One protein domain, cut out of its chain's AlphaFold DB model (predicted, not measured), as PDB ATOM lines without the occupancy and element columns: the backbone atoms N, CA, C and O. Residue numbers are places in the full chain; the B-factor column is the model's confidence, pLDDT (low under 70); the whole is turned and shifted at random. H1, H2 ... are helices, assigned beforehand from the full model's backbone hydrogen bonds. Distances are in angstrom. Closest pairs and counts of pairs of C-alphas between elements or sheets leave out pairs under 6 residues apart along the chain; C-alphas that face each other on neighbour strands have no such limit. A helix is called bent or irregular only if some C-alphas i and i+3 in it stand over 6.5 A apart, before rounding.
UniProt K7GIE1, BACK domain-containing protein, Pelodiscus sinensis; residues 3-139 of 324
ATOM      1  N   LEU A   3      42.504  43.840 -12.050       65.75
ATOM      2  CA  LEU A   3      41.852  45.154 -12.016       65.75
ATOM      3  C   LEU A   3      42.840  46.332 -11.912       65.75
ATOM      4  O   LEU A   3      42.513  47.430 -12.346       65.75
ATOM      5  N   GLU A   4      44.036  46.108 -11.366       66.12
ATOM      6  CA  GLU A   4      45.051  47.151 -11.139       66.12
ATOM      7  C   GLU A   4      46.058  47.261 -12.294       66.12
ATOM      8  O   GLU A   4      46.800  48.233 -12.363       66.12
ATOM      9  N   HIS A   5      46.074  46.291 -13.216       75.88
ATOM     10  CA  HIS A   5      47.053  46.208 -14.310       75.88
ATOM     11  C   HIS A   5      46.407  46.315 -15.700       75.88
ATOM     12  O   HIS A   5      46.984  45.866 -16.696       75.88
ATOM     13  N   VAL A   6      45.207  46.897 -15.797       78.44
ATOM     14  CA  VAL A   6      44.584  47.190 -17.096       78.44
ATOM     15  C   VAL A   6      45.368  48.314 -17.774       78.44
ATOM     16  O   VAL A   6      45.554  49.393 -17.223       78.44
ATOM     17  N   SER A   7      45.841  48.051 -18.984       83.31
ATOM     18  CA  SER A   7      46.623  48.960 -19.815       83.31
ATOM     19  C   SER A   7      46.102  48.931 -21.249       83.31
ATOM     20  O   SER A   7      45.380  48.018 -21.651       83.31
ATOM     21  N   LEU A   8      46.519  49.903 -22.060       79.81
ATOM     22  CA  LEU A   8      46.200  49.960 -23.492       79.81
ATOM     23  C   LEU A   8      46.472  48.635 -24.224       79.81
ATOM     24  O   LEU A   8      45.680  48.240 -25.068       79.81
ATOM     25  N   LYS A   9      47.542  47.918 -23.859       81.75
ATOM     26  CA  LYS A   9      47.975  46.692 -24.549       81.75
ATOM     27  C   LYS A   9      47.147  45.451 -24.214       81.75
ATOM     28  O   LYS A   9      47.151  44.501 -24.986       81.75
ATOM     29  N   ASN A  10      46.502  45.415 -23.048       85.69
ATOM     30  CA  ASN A  10      45.784  44.228 -22.570       85.69
ATOM     31  C   ASN A  10      44.278  44.461 -22.391       85.69
ATOM     32  O   ASN A  10      43.554  43.500 -22.150       85.69
ATOM     33  N   CYS A  11      43.792  45.699 -22.530       86.75
ATOM     34  CA  CYS A  11      42.401  46.045 -22.250       86.75
ATOM     35  C   CYS A  11      41.392  45.254 -23.096       86.75
ATOM     36  O   CYS A  11      40.389  44.805 -22.550       86.75
ATOM     37  N   LEU A  12      41.673  45.019 -24.384       86.81
ATOM     38  CA  LEU A  12      40.801  44.240 -25.271       86.81
ATOM     39  C   LEU A  12      40.774  42.753 -24.896       86.81
ATOM     40  O   LEU A  12      39.699  42.171 -24.785       86.81
ATOM     41  N   ALA A  13      41.935  42.159 -24.613       85.81
ATOM     42  CA  ALA A  13      42.025  40.761 -24.191       85.81
ATOM     43  C   ALA A  13      41.367  40.529 -22.820       85.81
ATOM     44  O   ALA A  13      40.649  39.551 -22.625       85.81
ATOM     45  N   LEU A  14      41.568  41.452 -21.872       86.94
ATOM     46  CA  LEU A  14      40.913  41.407 -20.564       86.94
ATOM     47  C   LEU A  14      39.405  41.633 -20.677       86.94
ATOM     48  O   LEU A  14      38.655  41.036 -19.911       86.94
ATOM     49  N   TYR A  15      38.957  42.455 -21.629       87.94
ATOM     50  CA  TYR A  15      37.537  42.627 -21.915       87.94
ATOM     51  C   TYR A  15      36.915  41.339 -22.465       87.94
ATOM     52  O   TYR A  15      35.886  40.913 -21.954       87.94
ATOM     53  N   GLU A  16      37.546  40.684 -23.447       85.94
ATOM     54  CA  GLU A  16      37.069  39.398 -23.976       85.94
ATOM     55  C   GLU A  16      37.031  38.310 -22.902       85.94
ATOM     56  O   GLU A  16      36.042  37.586 -22.797       85.94
ATOM     57  N   LEU A  17      38.065  38.237 -22.061       87.50
ATOM     58  CA  LEU A  17      38.108  37.311 -20.933       87.50
ATOM     59  C   LEU A  17      36.972  37.596 -19.940       87.50
ATOM     60  O   LEU A  17      36.232  36.689 -19.561       87.50
ATOM     61  N   ALA A  18      36.796  38.857 -19.540       88.62
ATOM     62  CA  ALA A  18      35.733  39.253 -18.621       88.62
ATOM     63  C   ALA A  18      34.343  38.964 -19.198       88.62
ATOM     64  O   ALA A  18      33.462  38.502 -18.475       88.62
ATOM     65  N   TYR A  19      34.158  39.197 -20.498       86.12
ATOM     66  CA  TYR A  19      32.916  38.916 -21.206       86.12
ATOM     67  C   TYR A  19      32.623  37.410 -21.254       86.12
ATOM     68  O   TYR A  19      31.513  36.995 -20.932       86.12
ATOM     69  N   ALA A  20      33.626  36.585 -21.569       86.38
ATOM     70  CA  ALA A  20      33.486  35.130 -21.622       86.38
ATOM     71  C   ALA A  20      33.198  34.499 -20.247       86.38
ATOM     72  O   ALA A  20      32.444  33.532 -20.161       86.38
ATOM     73  N   HIS A  21      33.772  35.049 -19.170       87.31
ATOM     74  CA  HIS A  21      33.604  34.538 -17.803       87.31
ATOM     75  C   HIS A  21      32.506  35.247 -16.992       87.31
ATOM     76  O   HIS A  21      32.259  34.874 -15.846       87.31
ATOM     77  N   GLY A  22      31.842  36.261 -17.557       86.62
ATOM     78  CA  GLY A  22      30.772  37.004 -16.888       86.62
ATOM     79  C   GLY A  22      31.225  37.885 -15.714       86.62
ATOM     80  O   GLY A  22      30.394  38.257 -14.882       86.62
ATOM     81  N   ASP A  23      32.511  38.246 -15.627       88.44
ATOM     82  CA  ASP A  23      33.041  39.094 -14.550       88.44
ATOM     83  C   ASP A  23      32.666  40.570 -14.769       88.44
ATOM     84  O   ASP A  23      33.310  41.309 -15.518       88.44
ATOM     85  N   GLN A  24      31.633  41.024 -14.059       88.88
ATOM     86  CA  GLN A  24      31.107  42.389 -14.157       88.88
ATOM     87  C   GLN A  24      32.045  43.468 -13.597       88.88
ATOM     88  O   GLN A  24      31.918  44.644 -13.952       88.88
ATOM     89  N   ALA A  25      32.953  43.131 -12.678       88.31
ATOM     90  CA  ALA A  25      33.894  44.105 -12.133       88.31
ATOM     91  C   ALA A  25      35.004  44.378 -13.152       88.31
ATOM     92  O   ALA A  25      35.255  45.538 -13.496       88.31
ATOM     93  N   LEU A  26      35.599  43.313 -13.693       88.62
ATOM     94  CA  LEU A  26      36.641  43.424 -14.708       88.62
ATOM     95  C   LEU A  26      36.096  44.002 -16.016       88.62
ATOM     96  O   LEU A  26      36.737  44.882 -16.589       88.62
ATOM     97  N   LEU A  27      34.889  43.600 -16.433       87.75
ATOM     98  CA  LEU A  27      34.240  44.132 -17.632       87.75
ATOM     99  C   LEU A  27      34.083  45.654 -17.549       87.75
ATOM    100  O   LEU A  27      34.422  46.352 -18.498       87.75
ATOM    101  N   ARG A  28      33.636  46.193 -16.405       87.75
ATOM    102  CA  ARG A  28      33.475  47.646 -16.219       87.75
ATOM    103  C   ARG A  28      34.803  48.395 -16.317       87.75
ATOM    104  O   ARG A  28      34.873  49.425 -16.988       87.75
ATOM    105  N   VAL A  29      35.860  47.888 -15.681       88.50
ATOM    106  CA  VAL A  29      37.183  48.539 -15.701       88.50
ATOM    107  C   VAL A  29      37.835  48.445 -17.083       88.50
ATOM    108  O   VAL A  29      38.353  49.448 -17.583       88.50
ATOM    109  N   ALA A  30      37.772  47.273 -17.721       89.81
ATOM    110  CA  ALA A  30      38.280  47.063 -19.072       89.81
ATOM    111  C   ALA A  30      37.508  47.919 -20.084       89.81
ATOM    112  O   ALA A  30      38.123  48.639 -20.871       89.81
ATOM    113  N   MET A  31      36.174  47.947 -19.995       89.94
ATOM    114  CA  MET A  31      35.329  48.755 -20.874       89.94
ATOM    115  C   MET A  31      35.619  50.245 -20.740       89.94
ATOM    116  O   MET A  31      35.641  50.949 -21.745       89.94
ATOM    117  N   ARG A  32      35.889  50.744 -19.530       89.94
ATOM    118  CA  ARG A  32      36.291  52.142 -19.329       89.94
ATOM    119  C   ARG A  32      37.582  52.469 -20.087       89.94
ATOM    120  O   ARG A  32      37.645  53.498 -20.753       89.94
ATOM    121  N   HIS A  33      38.585  51.592 -20.032       89.88
ATOM    122  CA  HIS A  33      39.846  51.783 -20.758       89.88
ATOM    123  C   HIS A  33      39.666  51.692 -22.275       89.88
ATOM    124  O   HIS A  33      40.215  52.527 -22.997       89.88
ATOM    125  N   VAL A  34      38.867  50.728 -22.746       91.44
ATOM    126  CA  VAL A  34      38.503  50.598 -24.163       91.44
ATOM    127  C   VAL A  34      37.762  51.846 -24.637       91.44
ATOM    128  O   VAL A  34      38.095  52.388 -25.682       91.44
ATOM    129  N   SER A  35      36.816  52.350 -23.845       91.06
ATOM    130  CA  SER A  35      36.004  53.519 -24.186       91.06
ATOM    131  C   SER A  35      36.833  54.796 -24.292       91.06
ATOM    132  O   SER A  35      36.648  55.552 -25.240       91.06
ATOM    133  N   LEU A  36      37.771  55.014 -23.362       90.38
ATOM    134  CA  LEU A  36      38.669  56.175 -23.371       90.38
ATOM    135  C   LEU A  36      39.646  56.163 -24.554       90.38
ATOM    136  O   LEU A  36      40.011  57.220 -25.057       90.38
ATOM    137  N   ASN A  37      40.068  54.978 -25.002       91.25
ATOM    138  CA  ASN A  37      41.118  54.820 -26.011       91.25
ATOM    139  C   ASN A  37      40.616  54.204 -27.323       91.25
ATOM    140  O   ASN A  37      41.421  53.751 -28.138       91.25
ATOM    141  N   PHE A  38      39.299  54.184 -27.549       93.06
ATOM    142  CA  PHE A  38      38.683  53.448 -28.654       93.06
ATOM    143  C   PHE A  38      39.272  53.840 -30.009       93.06
ATOM    144  O   PHE A  38      39.596  52.971 -30.810       93.06
ATOM    145  N   ARG A  39      39.481  55.143 -30.248       91.50
ATOM    146  CA  ARG A  39      40.081  55.651 -31.491       91.50
ATOM    147  C   ARG A  39      41.453  55.028 -31.767       91.50
ATOM    148  O   ARG A  39      41.693  54.566 -32.876       91.50
ATOM    149  N   HIS A  40      42.326  55.002 -30.761       89.94
ATOM    150  CA  HIS A  40      43.669  54.439 -30.882       89.94
ATOM    151  C   HIS A  40      43.613  52.915 -31.066       89.94
ATOM    152  O   HIS A  40      44.240  52.374 -31.973       89.94
ATOM    153  N   LEU A  41      42.801  52.218 -30.264       89.62
ATOM    154  CA  LEU A  41      42.626  50.765 -30.364       89.62
ATOM    155  C   LEU A  41      42.085  50.344 -31.738       89.62
ATOM    156  O   LEU A  41      42.594  49.412 -32.350       89.62
ATOM    157  N   ALA A  42      41.099  51.069 -32.261       88.94
ATOM    158  CA  ALA A  42      40.487  50.786 -33.551       88.94
ATOM    159  C   ALA A  42      41.424  51.022 -34.748       88.94
ATOM    160  O   ALA A  42      41.258  50.369 -35.782       88.94
ATOM    161  N   GLN A  43      42.382  51.951 -34.644       87.62
ATOM    162  CA  GLN A  43      43.269  52.355 -35.747       87.62
ATOM    163  C   GLN A  43      44.637  51.666 -35.710       87.62
ATOM    164  O   GLN A  43      45.152  51.266 -36.755       87.62
ATOM    165  N   GLU A  44      45.208  51.455 -34.529       85.31
ATOM    166  CA  GLU A  44      46.597  51.003 -34.390       85.31
ATOM    167  C   GLU A  44      46.703  49.557 -33.905       85.31
ATOM    168  O   GLU A  44      47.572  48.811 -34.362       85.31
ATOM    169  N   ASP A  45      45.787  49.116 -33.043       85.44
ATOM    170  CA  ASP A  45      45.887  47.799 -32.421       85.44
ATOM    171  C   ASP A  45      45.384  46.683 -33.354       85.44
ATOM    172  O   ASP A  45      44.265  46.708 -33.871       85.44
ATOM    173  N   LYS A  46      46.225  45.667 -33.573       84.06
ATOM    174  CA  LYS A  46      45.863  44.475 -34.353       84.06
ATOM    175  C   LYS A  46      44.934  43.542 -33.581       84.06
ATOM    176  O   LYS A  46      44.176  42.810 -34.212       84.06
ATOM    177  N   SER A  47      44.974  43.559 -32.247       85.56
ATOM    178  CA  SER A  47      44.088  42.740 -31.414       85.56
ATOM    179  C   SER A  47      42.617  43.102 -31.638       85.56
ATOM    180  O   SER A  47      41.773  42.210 -31.669       85.56
ATOM    181  N   PHE A  48      42.329  44.370 -31.956       88.81
ATOM    182  CA  PHE A  48      40.998  44.829 -32.345       88.81
ATOM    183  C   PHE A  48      40.441  44.068 -33.558       88.81
ATOM    184  O   PHE A  48      39.259  43.737 -33.610       88.81
ATOM    185  N   LEU A  49      41.287  43.727 -34.535       88.25
ATOM    186  CA  LEU A  49      40.862  43.006 -35.738       88.25
ATOM    187  C   LEU A  49      40.497  41.546 -35.459       88.25
ATOM    188  O   LEU A  49      39.789  40.948 -36.266       88.25
ATOM    189  N   ASN A  50      40.942  40.980 -34.336       88.81
ATOM    190  CA  ASN A  50      40.669  39.595 -33.945       88.81
ATOM    191  C   ASN A  50      39.441  39.448 -33.037       88.81
ATOM    192  O   ASN A  50      39.082  38.319 -32.709       88.81
ATOM    193  N   LEU A  51      38.789  40.558 -32.674       88.88
ATOM    194  CA  LEU A  51      37.626  40.541 -31.793       88.88
ATOM    195  C   LEU A  51      36.489  39.689 -32.358       88.88
ATOM    196  O   LEU A  51      36.201  39.731 -33.561       88.88
ATOM    197  N   GLN A  52      35.802  38.974 -31.468       89.19
ATOM    198  CA  GLN A  52      34.572  38.263 -31.818       89.19
ATOM    199  C   GLN A  52      33.431  39.242 -32.161       89.19
ATOM    200  O   GLN A  52      33.372  40.334 -31.582       89.19
ATOM    201  N   PRO A  53      32.486  38.872 -33.053       88.94
ATOM    202  CA  PRO A  53      31.371  39.746 -33.430       88.94
ATOM    203  C   PRO A  53      30.536  40.221 -32.230       88.94
ATOM    204  O   PRO A  53      30.196  41.398 -32.146       88.94
ATOM    205  N   SER A  54      30.264  39.334 -31.267       89.69
ATOM    206  CA  SER A  54      29.512  39.645 -30.041       89.69
ATOM    207  C   SER A  54      30.230  40.667 -29.157       89.69
ATOM    208  O   SER A  54      29.621  41.636 -28.702       89.69
ATOM    209  N   THR A  55      31.539  40.495 -28.961       90.38
ATOM    210  CA  THR A  55      32.390  41.434 -28.224       90.38
ATOM    211  C   THR A  55      32.390  42.805 -28.893       90.38
ATOM    212  O   THR A  55      32.204  43.820 -28.221       90.38
ATOM    213  N   LEU A  56      32.554  42.846 -30.221       91.94
ATOM    214  CA  LEU A  56      32.541  44.094 -30.979       91.94
ATOM    215  C   LEU A  56      31.199  44.815 -30.825       91.94
ATOM    216  O   LEU A  56      31.202  45.999 -30.497       91.94
ATOM    217  N   ILE A  57      30.079  44.102 -30.999       91.44
ATOM    218  CA  ILE A  57      28.721  44.634 -30.808       91.44
ATOM    219  C   ILE A  57      28.569  45.229 -29.408       91.44
ATOM    220  O   ILE A  57      28.091  46.355 -29.273       91.44
ATOM    221  N   SER A  58      29.020  44.519 -28.375       90.94
ATOM    222  CA  SER A  58      28.963  44.989 -26.989       90.94
ATOM    223  C   SER A  58      29.748  46.295 -26.784       90.94
ATOM    224  O   SER A  58      29.258  47.221 -26.134       90.94
ATOM    225  N   ILE A  59      30.928  46.423 -27.401       91.75
ATOM    226  CA  ILE A  59      31.743  47.643 -27.326       91.75
ATOM    227  C   ILE A  59      31.060  48.806 -28.061       91.75
ATOM    228  O   ILE A  59      30.862  49.871 -27.474       91.75
ATOM    229  N   ILE A  60      30.674  48.617 -29.329       92.81
ATOM    230  CA  ILE A  60      30.098  49.691 -30.159       92.81
ATOM    231  C   ILE A  60      28.673  50.069 -29.750       92.81
ATOM    232  O   ILE A  60      28.227  51.167 -30.065       92.81
ATOM    233  N   SER A  61      27.964  49.220 -29.010       91.12
ATOM    234  CA  SER A  61      26.646  49.564 -28.458       91.12
ATOM    235  C   SER A  61      26.720  50.573 -27.311       91.12
ATOM    236  O   SER A  61      25.705  51.167 -26.969       91.12
ATOM    237  N   SER A  62      27.895  50.781 -26.710       90.81
ATOM    238  CA  SER A  62      28.039  51.618 -25.518       90.81
ATOM    239  C   SER A  62      28.005  53.121 -25.811       90.81
ATOM    240  O   SER A  62      28.766  53.634 -26.637       90.81
ATOM    241  N   ASP A  63      27.191  53.857 -25.053       89.81
ATOM    242  CA  ASP A  63      27.142  55.327 -25.073       89.81
ATOM    243  C   ASP A  63      28.435  55.968 -24.545       89.81
ATOM    244  O   ASP A  63      28.774  57.093 -24.915       89.81
ATOM    245  N   SER A  64      29.182  55.250 -23.702       90.31
ATOM    246  CA  SER A  64      30.376  55.760 -23.016       90.31
ATOM    247  C   SER A  64      31.623  55.829 -23.899       90.31
ATOM    248  O   SER A  64      32.673  56.259 -23.426       90.31
ATOM    249  N   LEU A  65      31.552  55.402 -25.166       92.31
ATOM    250  CA  LEU A  65      32.691  55.496 -26.079       92.31
ATOM    251  C   LEU A  65      33.115  56.960 -26.273       92.31
ATOM    252  O   LEU A  65      32.335  57.811 -26.712       92.31
ATOM    253  N   VAL A  66      34.385  57.246 -25.994       92.25
ATOM    254  CA  VAL A  66      34.970  58.576 -26.167       92.25
ATOM    255  C   VAL A  66      35.505  58.683 -27.590       92.25
ATOM    256  O   VAL A  66      36.681  58.452 -27.871       92.25
ATOM    257  N   VAL A  67      34.598  58.985 -28.519       92.38
ATOM    258  CA  VAL A  67      34.900  59.189 -29.940       92.38
ATOM    259  C   VAL A  67      34.455  60.579 -30.396       92.38
ATOM    260  O   VAL A  67      33.389  61.026 -29.979       92.38
ATOM    261  N   PRO A  68      35.231  61.255 -31.265       89.44
ATOM    262  CA  PRO A  68      34.888  62.595 -31.743       89.44
ATOM    263  C   PRO A  68      33.717  62.585 -32.736       89.44
ATOM    264  O   PRO A  68      32.992  63.567 -32.857       89.44
ATOM    265  N   SER A  69      33.528  61.482 -33.462       91.31
ATOM    266  CA  SER A  69      32.433  61.306 -34.410       91.31
ATOM    267  C   SER A  69      32.084  59.829 -34.579       91.31
ATOM    268  O   SER A  69      32.919  58.948 -34.351       91.31
ATOM    269  N   GLU A  70      30.858  59.550 -35.029       91.81
ATOM    270  CA  GLU A  70      30.443  58.178 -35.346       91.81
ATOM    271  C   GLU A  70      31.239  57.594 -36.522       91.81
ATOM    272  O   GLU A  70      31.382  56.380 -36.643       91.81
ATOM    273  N   TRP A  71      31.829  58.452 -37.357       91.44
ATOM    274  CA  TRP A  71      32.709  58.041 -38.445       91.44
ATOM    275  C   TRP A  71      33.876  57.178 -37.962       91.44
ATOM    276  O   TRP A  71      34.202  56.180 -38.597       91.44
ATOM    277  N   VAL A  72      34.445  57.480 -36.791       93.25
ATOM    278  CA  VAL A  72      35.512  56.659 -36.197       93.25
ATOM    279  C   VAL A  72      35.015  55.243 -35.890       93.25
ATOM    280  O   VAL A  72      35.733  54.272 -36.120       93.25
ATOM    281  N   VAL A  73      33.777  55.111 -35.407       93.75
ATOM    282  CA  VAL A  73      33.149  53.812 -35.121       93.75
ATOM    283  C   VAL A  73      32.863  53.059 -36.418       93.75
ATOM    284  O   VAL A  73      33.185  51.877 -36.519       93.75
ATOM    285  N   TYR A  74      32.333  53.749 -37.433       92.06
ATOM    286  CA  TYR A  74      32.122  53.177 -38.763       92.06
ATOM    287  C   TYR A  74      33.432  52.647 -39.363       92.06
ATOM    288  O   TYR A  74      33.504  51.480 -39.744       92.06
ATOM    289  N   GLN A  75      34.496  53.456 -39.372       91.94
ATOM    290  CA  GLN A  75      35.807  53.050 -39.881       91.94
ATOM    291  C   GLN A  75      36.380  51.851 -39.117       91.94
ATOM    292  O   GLN A  75      36.960  50.954 -39.731       91.94
ATOM    293  N   ALA A  76      36.199  51.804 -37.794       92.62
ATOM    294  CA  ALA A  76      36.623  50.680 -36.964       92.62
ATOM    295  C   ALA A  76      35.923  49.376 -37.378       92.62
ATOM    296  O   ALA A  76      36.583  48.365 -37.638       92.62
ATOM    297  N   VAL A  77      34.592  49.413 -37.495       91.81
ATOM    298  CA  VAL A  77      33.771  48.273 -37.934       91.81
ATOM    299  C   VAL A  77      34.147  47.846 -39.350       91.81
ATOM    300  O   VAL A  77      34.308  46.657 -39.620       91.81
ATOM    301  N   TRP A  78      34.350  48.807 -40.247       89.25
ATOM    302  CA  TRP A  78      34.711  48.540 -41.631       89.25
ATOM    303  C   TRP A  78      36.095  47.891 -41.762       89.25
ATOM    304  O   TRP A  78      36.267  46.912 -42.490       89.25
ATOM    305  N   ARG A  79      37.085  48.372 -40.997       90.12
ATOM    306  CA  ARG A  79      38.429  47.781 -40.926       90.12
ATOM    307  C   ARG A  79      38.388  46.360 -40.365       90.12
ATOM    308  O   ARG A  79      39.049  45.471 -40.905       90.12
ATOM    309  N   TRP A  80      37.596  46.134 -39.317       91.81
ATOM    310  CA  TRP A  80      37.358  44.800 -38.769       91.81
ATOM    311  C   TRP A  80      36.704  43.883 -39.814       91.81
ATOM    312  O   TRP A  80      37.162  42.760 -40.005       91.81
ATOM    313  N   MET A  81      35.712  44.354 -40.570       87.75
ATOM    314  CA  MET A  81      35.084  43.558 -41.630       87.75
ATOM    315  C   MET A  81      36.089  43.170 -42.727       87.75
ATOM    316  O   MET A  81      36.218  41.985 -43.038       87.75
ATOM    317  N   LYS A  82      36.869  44.135 -43.241       86.94
ATOM    318  CA  LYS A  82      37.859  43.910 -44.312       86.94
ATOM    319  C   LYS A  82      38.923  42.865 -43.961       86.94
ATOM    320  O   LYS A  82      39.398  42.172 -44.854       86.94
ATOM    321  N   PHE A  83      39.287  42.723 -42.685       88.06
ATOM    322  CA  PHE A  83      40.307  41.760 -42.254       88.06
ATOM    323  C   PHE A  83      39.890  40.291 -42.466       88.06
ATOM    324  O   PHE A  83      40.738  39.454 -42.764       88.06
ATOM    325  N   GLN A  84      38.595  39.968 -42.350       85.62
ATOM    326  CA  GLN A  84      38.058  38.619 -42.588       85.62
ATOM    327  C   GLN A  84      36.709  38.691 -43.319       85.62
ATOM    328  O   GLN A  84      35.679  38.237 -42.814       85.62
ATOM    329  N   ALA A  85      36.713  39.269 -44.523       79.75
ATOM    330  CA  ALA A  85      35.492  39.538 -45.285       79.75
ATOM    331  C   ALA A  85      34.616  38.281 -45.474       79.75
ATOM    332  O   ALA A  85      33.401  38.329 -45.292       79.75
ATOM    333  N   SER A  86      35.228  37.127 -45.754       80.06
ATOM    334  CA  SER A  86      34.518  35.877 -46.048       80.06
ATOM    335  C   SER A  86      33.685  35.347 -44.874       80.06
ATOM    336  O   SER A  86      32.572  34.876 -45.089       80.06
ATOM    337  N   SER A  87      34.195  35.422 -43.638       83.12
ATOM    338  CA  SER A  87      33.510  34.896 -42.445       83.12
ATOM    339  C   SER A  87      32.607  35.926 -41.764       83.12
ATOM    340  O   SER A  87      31.659  35.550 -41.079       83.12
ATOM    341  N   ARG A  88      32.880  37.226 -41.949       82.75
ATOM    342  CA  ARG A  88      32.196  38.322 -41.237       82.75
ATOM    343  C   ARG A  88      31.019  38.925 -41.995       82.75
ATOM    344  O   ARG A  88      30.172  39.555 -41.366       82.75
ATOM    345  N   ARG A  89      30.916  38.690 -43.309       79.88
ATOM    346  CA  ARG A  89      29.786  39.135 -44.150       79.88
ATOM    347  C   ARG A  89      28.398  38.866 -43.542       79.88
ATOM    348  O   ARG A  89      27.599  39.800 -43.529       79.88
ATOM    349  N   PRO A  90      28.095  37.675 -42.983       83.38
ATOM    350  CA  PRO A  90      26.782  37.413 -42.381       83.38
ATOM    351  C   PRO A  90      26.458  38.334 -41.194       83.38
ATOM    352  O   PRO A  90      25.319  38.776 -41.042       83.38
ATOM    353  N   PHE A  91      27.465  38.676 -40.387       83.50
ATOM    354  CA  PHE A  91      27.316  39.498 -39.183       83.50
ATOM    355  C   PHE A  91      27.319  41.001 -39.472       83.50
ATOM    356  O   PHE A  91      26.938  41.786 -38.608       83.50
ATOM    357  N   LEU A  92      27.713  41.431 -40.677       82.75
ATOM    358  CA  LEU A  92      27.813  42.850 -41.027       82.75
ATOM    359  C   LEU A  92      26.498  43.593 -40.769       82.75
ATOM    360  O   LEU A  92      26.498  44.666 -40.175       82.75
ATOM    361  N   SER A  93      25.373  43.006 -41.180       81.50
ATOM    362  CA  SER A  93      24.058  43.625 -40.989       81.50
ATOM    363  C   SER A  93      23.687  43.804 -39.515       81.50
ATOM    364  O   SER A  93      22.998  44.763 -39.175       81.50
ATOM    365  N   GLU A  94      24.156  42.908 -38.646       85.38
ATOM    366  CA  GLU A  94      23.935  42.960 -37.205       85.38
ATOM    367  C   GLU A  94      24.829  44.027 -36.573       85.38
ATOM    368  O   GLU A  94      24.322  44.954 -35.952       85.38
ATOM    369  N   VAL A  95      26.139  43.986 -36.838       87.69
ATOM    370  CA  VAL A  95      27.116  44.954 -36.312       87.69
ATOM    371  C   VAL A  95      26.774  46.386 -36.740       87.69
ATOM    372  O   VAL A  95      26.799  47.306 -35.925       87.69
ATOM    373  N   MET A  96      26.385  46.588 -38.002       85.69
ATOM    374  CA  MET A  96      26.065  47.913 -38.545       85.69
ATOM    375  C   MET A  96      24.832  48.560 -37.908       85.69
ATOM    376  O   MET A  96      24.729  49.783 -37.931       85.69
ATOM    377  N   ARG A  97      23.914  47.786 -37.307       84.75
ATOM    378  CA  ARG A  97      22.769  48.349 -36.563       84.75
ATOM    379  C   ARG A  97      23.193  49.093 -35.301       84.75
ATOM    380  O   ARG A  97      22.450  49.947 -34.832       84.75
ATOM    381  N   HIS A  98      24.370  48.777 -34.770       88.50
ATOM    382  CA  HIS A  98      24.918  49.422 -33.581       88.50
ATOM    383  C   HIS A  98      25.814  50.626 -33.916       88.50
ATOM    384  O   HIS A  98      26.250  51.341 -33.012       88.50
ATOM    385  N   VAL A  99      26.066  50.880 -35.205       88.25
ATOM    386  CA  VAL A  99      26.691  52.119 -35.681       88.25
ATOM    387  C   VAL A  99      25.591  53.149 -35.920       88.25
ATOM    388  O   VAL A  99      24.658  52.919 -36.690       88.25
ATOM    389  N   ARG A 100      25.710  54.322 -35.298       88.56
ATOM    390  CA  ARG A 100      24.744  55.426 -35.407       88.56
ATOM    391  C   ARG A 100      24.908  56.168 -36.733       88.56
ATOM    392  O   ARG A 100      25.207  57.358 -36.752       88.56
ATOM    393  N   LEU A 101      24.710  55.487 -37.864       82.06
ATOM    394  CA  LEU A 101      24.790  56.074 -39.215       82.06
ATOM    395  C   LEU A 101      23.995  57.391 -39.371       82.06
ATOM    396  O   LEU A 101      24.450  58.291 -40.087       82.06
ATOM    397  N   PRO A 102      22.845  57.584 -38.690       81.31
ATOM    398  CA  PRO A 102      22.175  58.878 -38.664       81.31
ATOM    399  C   PRO A 102      22.956  60.021 -37.966       81.31
ATOM    400  O   PRO A 102      22.500  61.155 -37.989       81.31
ATOM    401  N   LEU A 103      24.141  59.810 -37.407       83.81
ATOM    402  CA  LEU A 103      25.003  60.886 -36.901       83.81
ATOM    403  C   LEU A 103      26.106  61.302 -37.885       83.81
ATOM    404  O   LEU A 103      26.736  62.332 -37.667       83.81
ATOM    405  N   LEU A 104      26.306  60.558 -38.979       83.69
ATOM    406  CA  LEU A 104      27.303  60.889 -40.003       83.69
ATOM    407  C   LEU A 104      26.933  62.161 -40.779       83.69
ATOM    408  O   LEU A 104      25.746  62.443 -41.033       83.69
ATOM    409  N   THR A 105      27.958  62.902 -41.202       83.38
ATOM    410  CA  THR A 105      27.817  64.028 -42.131       83.38
ATOM    411  C   THR A 105      27.369  63.541 -43.513       83.38
ATOM    412  O   THR A 105      27.385  62.347 -43.818       83.38
ATOM    413  N   GLN A 106      26.924  64.459 -44.378       79.88
ATOM    414  CA  GLN A 106      26.512  64.075 -45.733       79.88
ATOM    415  C   GLN A 106      27.672  63.507 -46.563       79.88
ATOM    416  O   GLN A 106      27.431  62.648 -47.409       79.88
ATOM    417  N   GLU A 107      28.898  63.970 -46.328       83.62
ATOM    418  CA  GLU A 107      30.103  63.517 -47.027       83.62
ATOM    419  C   GLU A 107      30.506  62.116 -46.560       83.62
ATOM    420  O   GLU A 107      30.547  61.194 -47.373       83.62
ATOM    421  N   GLU A 108      30.638  61.917 -45.246       86.38
ATOM    422  CA  GLU A 108      30.914  60.609 -44.626       86.38
ATOM    423  C   GLU A 108      29.885  59.549 -45.052       86.38
ATOM    424  O   GLU A 108      30.210  58.398 -45.339       86.38
ATOM    425  N   LEU A 109      28.612  59.939 -45.147       80.81
ATOM    426  CA  LEU A 109      27.533  59.046 -45.557       80.81
ATOM    427  C   LEU A 109      27.590  58.683 -47.053       80.81
ATOM    428  O   LEU A 109      27.121  57.606 -47.430       80.81
ATOM    429  N   ARG A 110      28.130  59.558 -47.913       80.62
ATOM    430  CA  ARG A 110      28.383  59.243 -49.331       80.62
ATOM    431  C   ARG A 110      29.546  58.269 -49.469       80.62
ATOM    432  O   ARG A 110      29.426  57.311 -50.230       80.62
ATOM    433  N   GLU A 111      30.617  58.474 -48.711       84.94
ATOM    434  CA  GLU A 111      31.758  57.554 -48.685       84.94
ATOM    435  C   GLU A 111      31.341  56.166 -48.193       84.94
ATOM    436  O   GLU A 111      31.553  55.177 -48.893       84.94
ATOM    437  N   ALA A 112      30.631  56.093 -47.063       82.88
ATOM    438  CA  ALA A 112      30.118  54.830 -46.542       82.88
ATOM    439  C   ALA A 112      29.203  54.105 -47.547       82.88
ATOM    440  O   ALA A 112      29.204  52.879 -47.629       82.88
ATOM    441  N   GLN A 113      28.422  54.844 -48.344       77.94
ATOM    442  CA  GLN A 113      27.566  54.260 -49.382       77.94
ATOM    443  C   GLN A 113      28.357  53.606 -50.508       77.94
ATOM    444  O   GLN A 113      27.995  52.507 -50.919       77.94
ATOM    445  N   LEU A 114      29.406  54.265 -51.002       79.88
ATOM    446  CA  LEU A 114      30.272  53.702 -52.043       79.88
ATOM    447  C   LEU A 114      30.912  52.395 -51.571       79.88
ATOM    448  O   LEU A 114      30.987  51.424 -52.318       79.88
ATOM    449  N   GLU A 115      31.317  52.355 -50.306       80.31
ATOM    450  CA  GLU A 115      31.902  51.175 -49.685       80.31
ATOM    451  C   GLU A 115      30.886  50.033 -49.496       80.31
ATOM    452  O   GLU A 115      31.177  48.885 -49.833       80.31
ATOM    453  N   LEU A 116      29.678  50.344 -49.015       74.69
ATOM    454  CA  LEU A 116      28.609  49.368 -48.769       74.69
ATOM    455  C   LEU A 116      27.965  48.827 -50.056       74.69
ATOM    456  O   LEU A 116      27.541  47.674 -50.080       74.69
ATOM    457  N   GLN A 117      27.903  49.619 -51.132       69.12
ATOM    458  CA  GLN A 117      27.366  49.181 -52.431       69.12
ATOM    459  C   GLN A 117      28.113  47.968 -53.000       69.12
ATOM    460  O   GLN A 117      27.507  47.144 -53.681       69.12
ATOM    461  N   CYS A 118      29.396  47.819 -52.673       61.09
ATOM    462  CA  CYS A 118      30.200  46.660 -53.052       61.09
ATOM    463  C   CYS A 118      29.797  45.361 -52.322       61.09
ATOM    464  O   CYS A 118      30.175  44.277 -52.764       61.09
ATOM    465  N   GLU A 119      29.051  45.446 -51.216       59.03
ATOM    466  CA  GLU A 119      28.816  44.334 -50.279       59.03
ATOM    467  C   GLU A 119      27.331  43.937 -50.130       59.03
ATOM    468  O   GLU A 119      27.032  42.908 -49.523       59.03
ATOM    469  N   GLY A 120      26.396  44.684 -50.730       54.22
ATOM    470  CA  GLY A 120      24.967  44.342 -50.776       54.22
ATOM    471  C   GLY A 120      24.050  45.318 -50.031       54.22
ATOM    472  O   GLY A 120      24.481  46.148 -49.235       54.22
ATOM    473  N   ASP A 121      22.756  45.231 -50.343       48.06
ATOM    474  CA  ASP A 121      21.725  46.253 -50.118       48.06
ATOM    475  C   ASP A 121      21.377  46.476 -48.626       48.06
ATOM    476  O   ASP A 121      20.349  46.028 -48.108       48.06
ATOM    477  N   VAL A 122      22.240  47.187 -47.893       56.12
ATOM    478  CA  VAL A 122      21.902  47.722 -46.568       56.12
ATOM    479  C   VAL A 122      20.867  48.828 -46.772       56.12
ATOM    480  O   VAL A 122      21.190  49.933 -47.196       56.12
ATOM    481  N   ARG A 123      19.595  48.540 -46.481       53.62
ATOM    482  CA  ARG A 123      18.493  49.510 -46.602       53.62
ATOM    483  C   ARG A 123      18.703  50.707 -45.669       53.62
ATOM    484  O   ARG A 123      18.346  50.668 -44.494       53.62
ATOM    485  N   LEU A 124      19.229  51.802 -46.214       56.38
ATOM    486  CA  LEU A 124      19.463  53.061 -45.502       56.38
ATOM    487  C   LEU A 124      18.149  53.856 -45.345       56.38
ATOM    488  O   LEU A 124      17.852  54.748 -46.143       56.38
ATOM    489  N   ARG A 125      17.341  53.543 -44.322       53.09
ATOM    490  CA  ARG A 125      16.046  54.217 -44.047       53.09
ATOM    491  C   ARG A 125      16.175  55.685 -43.594       53.09
ATOM    492  O   ARG A 125      15.208  56.437 -43.667       53.09
ATOM    493  N   TRP A 126      17.371  56.119 -43.214       56.91
ATOM    494  CA  TRP A 126      17.652  57.383 -42.514       56.91
ATOM    495  C   TRP A 126      17.643  58.646 -43.387       56.91
ATOM    496  O   TRP A 126      17.656  59.754 -42.857       56.91
ATOM    497  N   LYS A 127      17.605  58.522 -44.725       54.19
ATOM    498  CA  LYS A 127      17.661  59.678 -45.653       54.19
ATOM    499  C   LYS A 127      16.478  60.649 -45.515       54.19
ATOM    500  O   LYS A 127      16.538  61.746 -46.056       54.19
ATOM    501  N   ARG A 128      15.404  60.244 -44.830       57.22
ATOM    502  CA  ARG A 128      14.174  61.035 -44.666       57.22
ATOM    503  C   ARG A 128      14.046  61.723 -43.305       57.22
ATOM    504  O   ARG A 128      13.069  62.433 -43.112       57.22
ATOM    505  N   LEU A 129      14.994  61.512 -42.391       63.09
ATOM    506  CA  LEU A 129      14.889  62.001 -41.017       63.09
ATOM    507  C   LEU A 129      15.637  63.321 -40.829       63.09
ATOM    508  O   LEU A 129      16.763  63.498 -41.305       63.09
ATOM    509  N   ASN A 130      15.021  64.249 -40.100       67.38
ATOM    510  CA  ASN A 130      15.675  65.486 -39.686       67.38
ATOM    511  C   ASN A 130      16.748  65.208 -38.608       67.38
ATOM    512  O   ASN A 130      16.786  64.140 -38.003       67.38
ATOM    513  N   ARG A 131      17.646  66.168 -38.333       66.38
ATOM    514  CA  ARG A 131      18.763  65.982 -37.376       66.38
ATOM    515  C   ARG A 131      18.308  65.518 -35.980       66.38
ATOM    516  O   ARG A 131      19.032  64.778 -35.326       66.38
ATOM    517  N   GLN A 132      17.127  65.942 -35.537       66.88
ATOM    518  CA  GLN A 132      16.582  65.612 -34.221       66.88
ATOM    519  C   GLN A 132      15.984  64.197 -34.188       66.88
ATOM    520  O   GLN A 132      16.238  63.448 -33.252       66.88
ATOM    521  N   GLU A 133      15.260  63.805 -35.234       71.69
ATOM    522  CA  GLU A 133      14.762  62.439 -35.435       71.69
ATOM    523  C   GLU A 133      15.918  61.444 -35.564       71.69
ATOM    524  O   GLU A 133      15.878  60.376 -34.962       71.69
ATOM    525  N   ARG A 134      16.993  61.830 -36.269       74.94
ATOM    526  CA  ARG A 134      18.233  61.046 -36.366       74.94
ATOM    527  C   ARG A 134      18.838  60.787 -34.979       74.94
ATOM    528  O   ARG A 134      19.243  59.664 -34.696       74.94
ATOM    529  N   LEU A 135      18.868  61.793 -34.100       73.62
ATOM    530  CA  LEU A 135      19.369  61.645 -32.728       73.62
ATOM    531  C   LEU A 135      18.487  60.716 -31.881       73.62
ATOM    532  O   LEU A 135      19.015  59.874 -31.157       73.62
ATOM    533  N   GLN A 136      17.162  60.863 -31.987       72.94
ATOM    534  CA  GLN A 136      16.195  60.024 -31.273       72.94
ATOM    535  C   GLN A 136      16.273  58.560 -31.718       72.94
ATOM    536  O   GLN A 136      16.276  57.673 -30.871       72.94
ATOM    537  N   GLU A 137      16.403  58.304 -33.022       74.00
ATOM    538  CA  GLU A 137      16.567  56.949 -33.565       74.00
ATOM    539  C   GLU A 137      17.885  56.301 -33.106       74.00
ATOM    540  O   GLU A 137      17.937  55.097 -32.872       74.00
ATOM    541  N   CYS A 138      18.945  57.094 -32.926       75.69
ATOM    542  CA  CYS A 138      20.270  56.605 -32.527       75.69
ATOM    543  C   CYS A 138      20.468  56.417 -31.018       75.69
ATOM    544  O   CYS A 138      21.548  55.987 -30.612       75.69
ATOM    545  N   GLY A 139      19.491  56.792 -30.188       74.38
ATOM    546  CA  GLY A 139      19.640  56.773 -28.730       74.38
ATOM    547  C   GLY A 139      20.568  57.860 -28.166       74.38
ATOM    548  O   GLY A 139      20.969  57.771 -27.013       74.38
TER     549      GLY A 139
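What this domain is: This is residues 3 to 139 of the 324 residues of the protein "BACK domain-containing protein" of Pelodiscus sinensis (UniProt K7GIE1). This is a stack of helical layers that follow one another along the longest axis: the hairpin of H1 and H2 at one end, then H3, H4 and H5, then the hairpin of H6 and H7, then H8. A tail with the small H9 and H10 ends the stack, and these two touch no helix. The printed part has 137 residues with ten named helices, H1 to H10 in order, no named strand, and the class all helix. It is compact, with a radius of gyration of the C-alphas of 15.4 A, and spans 47 by 35 by 25 A.

How they stand to each other: Begin at H6, residues 70 to 83, the hub, which touches three helices. Its residues 77 to 81 touch H7, residues 85 to 96; this hairpin runs opposite ways at a shallow tilt of 23 degrees, with C-alphas 81 and 88 closest at 6.0 A. H6 touches H4, residues 47 to 50, with residues 79 to 83 alone, C-alphas 49 and 80 being closest at 5.0 A. Its residues 72 to 76 only just touch H3, residues 38 to 44, with 3 pairs of C-alphas within 8 A, the closest those of Ala 42 and Ala 76 at 5.2 A. H5, residues 53 to 60, touches H7 at a steep tilt of 40 degrees, C-alphas 57 and 95 being closest at 5.7 A. Farther out, H1, residues 11 to 21, touches H2, residues 24 to 36, in a second hairpin at a shallow tilt of 28 degrees; C-alphas 18 and 27 are closest at 5.2 A. H8, residues 106 to 117, is close to H6 but not clearly touching, with C-alphas 71 and 108 closest at 6.9 A. H9, residues 125 to 128, is close to H10, residues 131 to 137, but not clearly touching, with C-alphas 126 and 134 closest at 7.2 A. Helix packing is part aligned, part crossed: 2 of 4 touching pairs with a tilt are shallow. Every O i to N i+4 pair is within hydrogen-bond range in H1, H2, H3, H5, H6, H8 and H10, and 4 of 8 are in H7; H4 and H9 are too short for such a pair.

Where its parts are: Find C-alpha 70 at (30.443, 58.178, -35.346); from there H6 runs 20.4 A to C-alpha 83. Look for C-alpha 11 at (42.401, 46.045, -22.250), where H1 begins its 15.2 A. H2 covers 18.2 A, H8 16.4 A and H7 14.3 A. H7 and H9 are irregular: C-alphas 87 and 90 are 7.2 A apart, and C-alphas 125 and 128 are 7.1 A apart. H10 ends at C-alpha 137, (16.567, 56.949, -33.565).

The domain as a whole: The C-alphas farthest apart, those of Glu 4 and Arg 128, are 47.6 A from each other. The printed part has no cut, and no link is long. The mean pLDDT of the printed part is 82.8; look for values under 70 at residues 3 to 4 and 117 to 132.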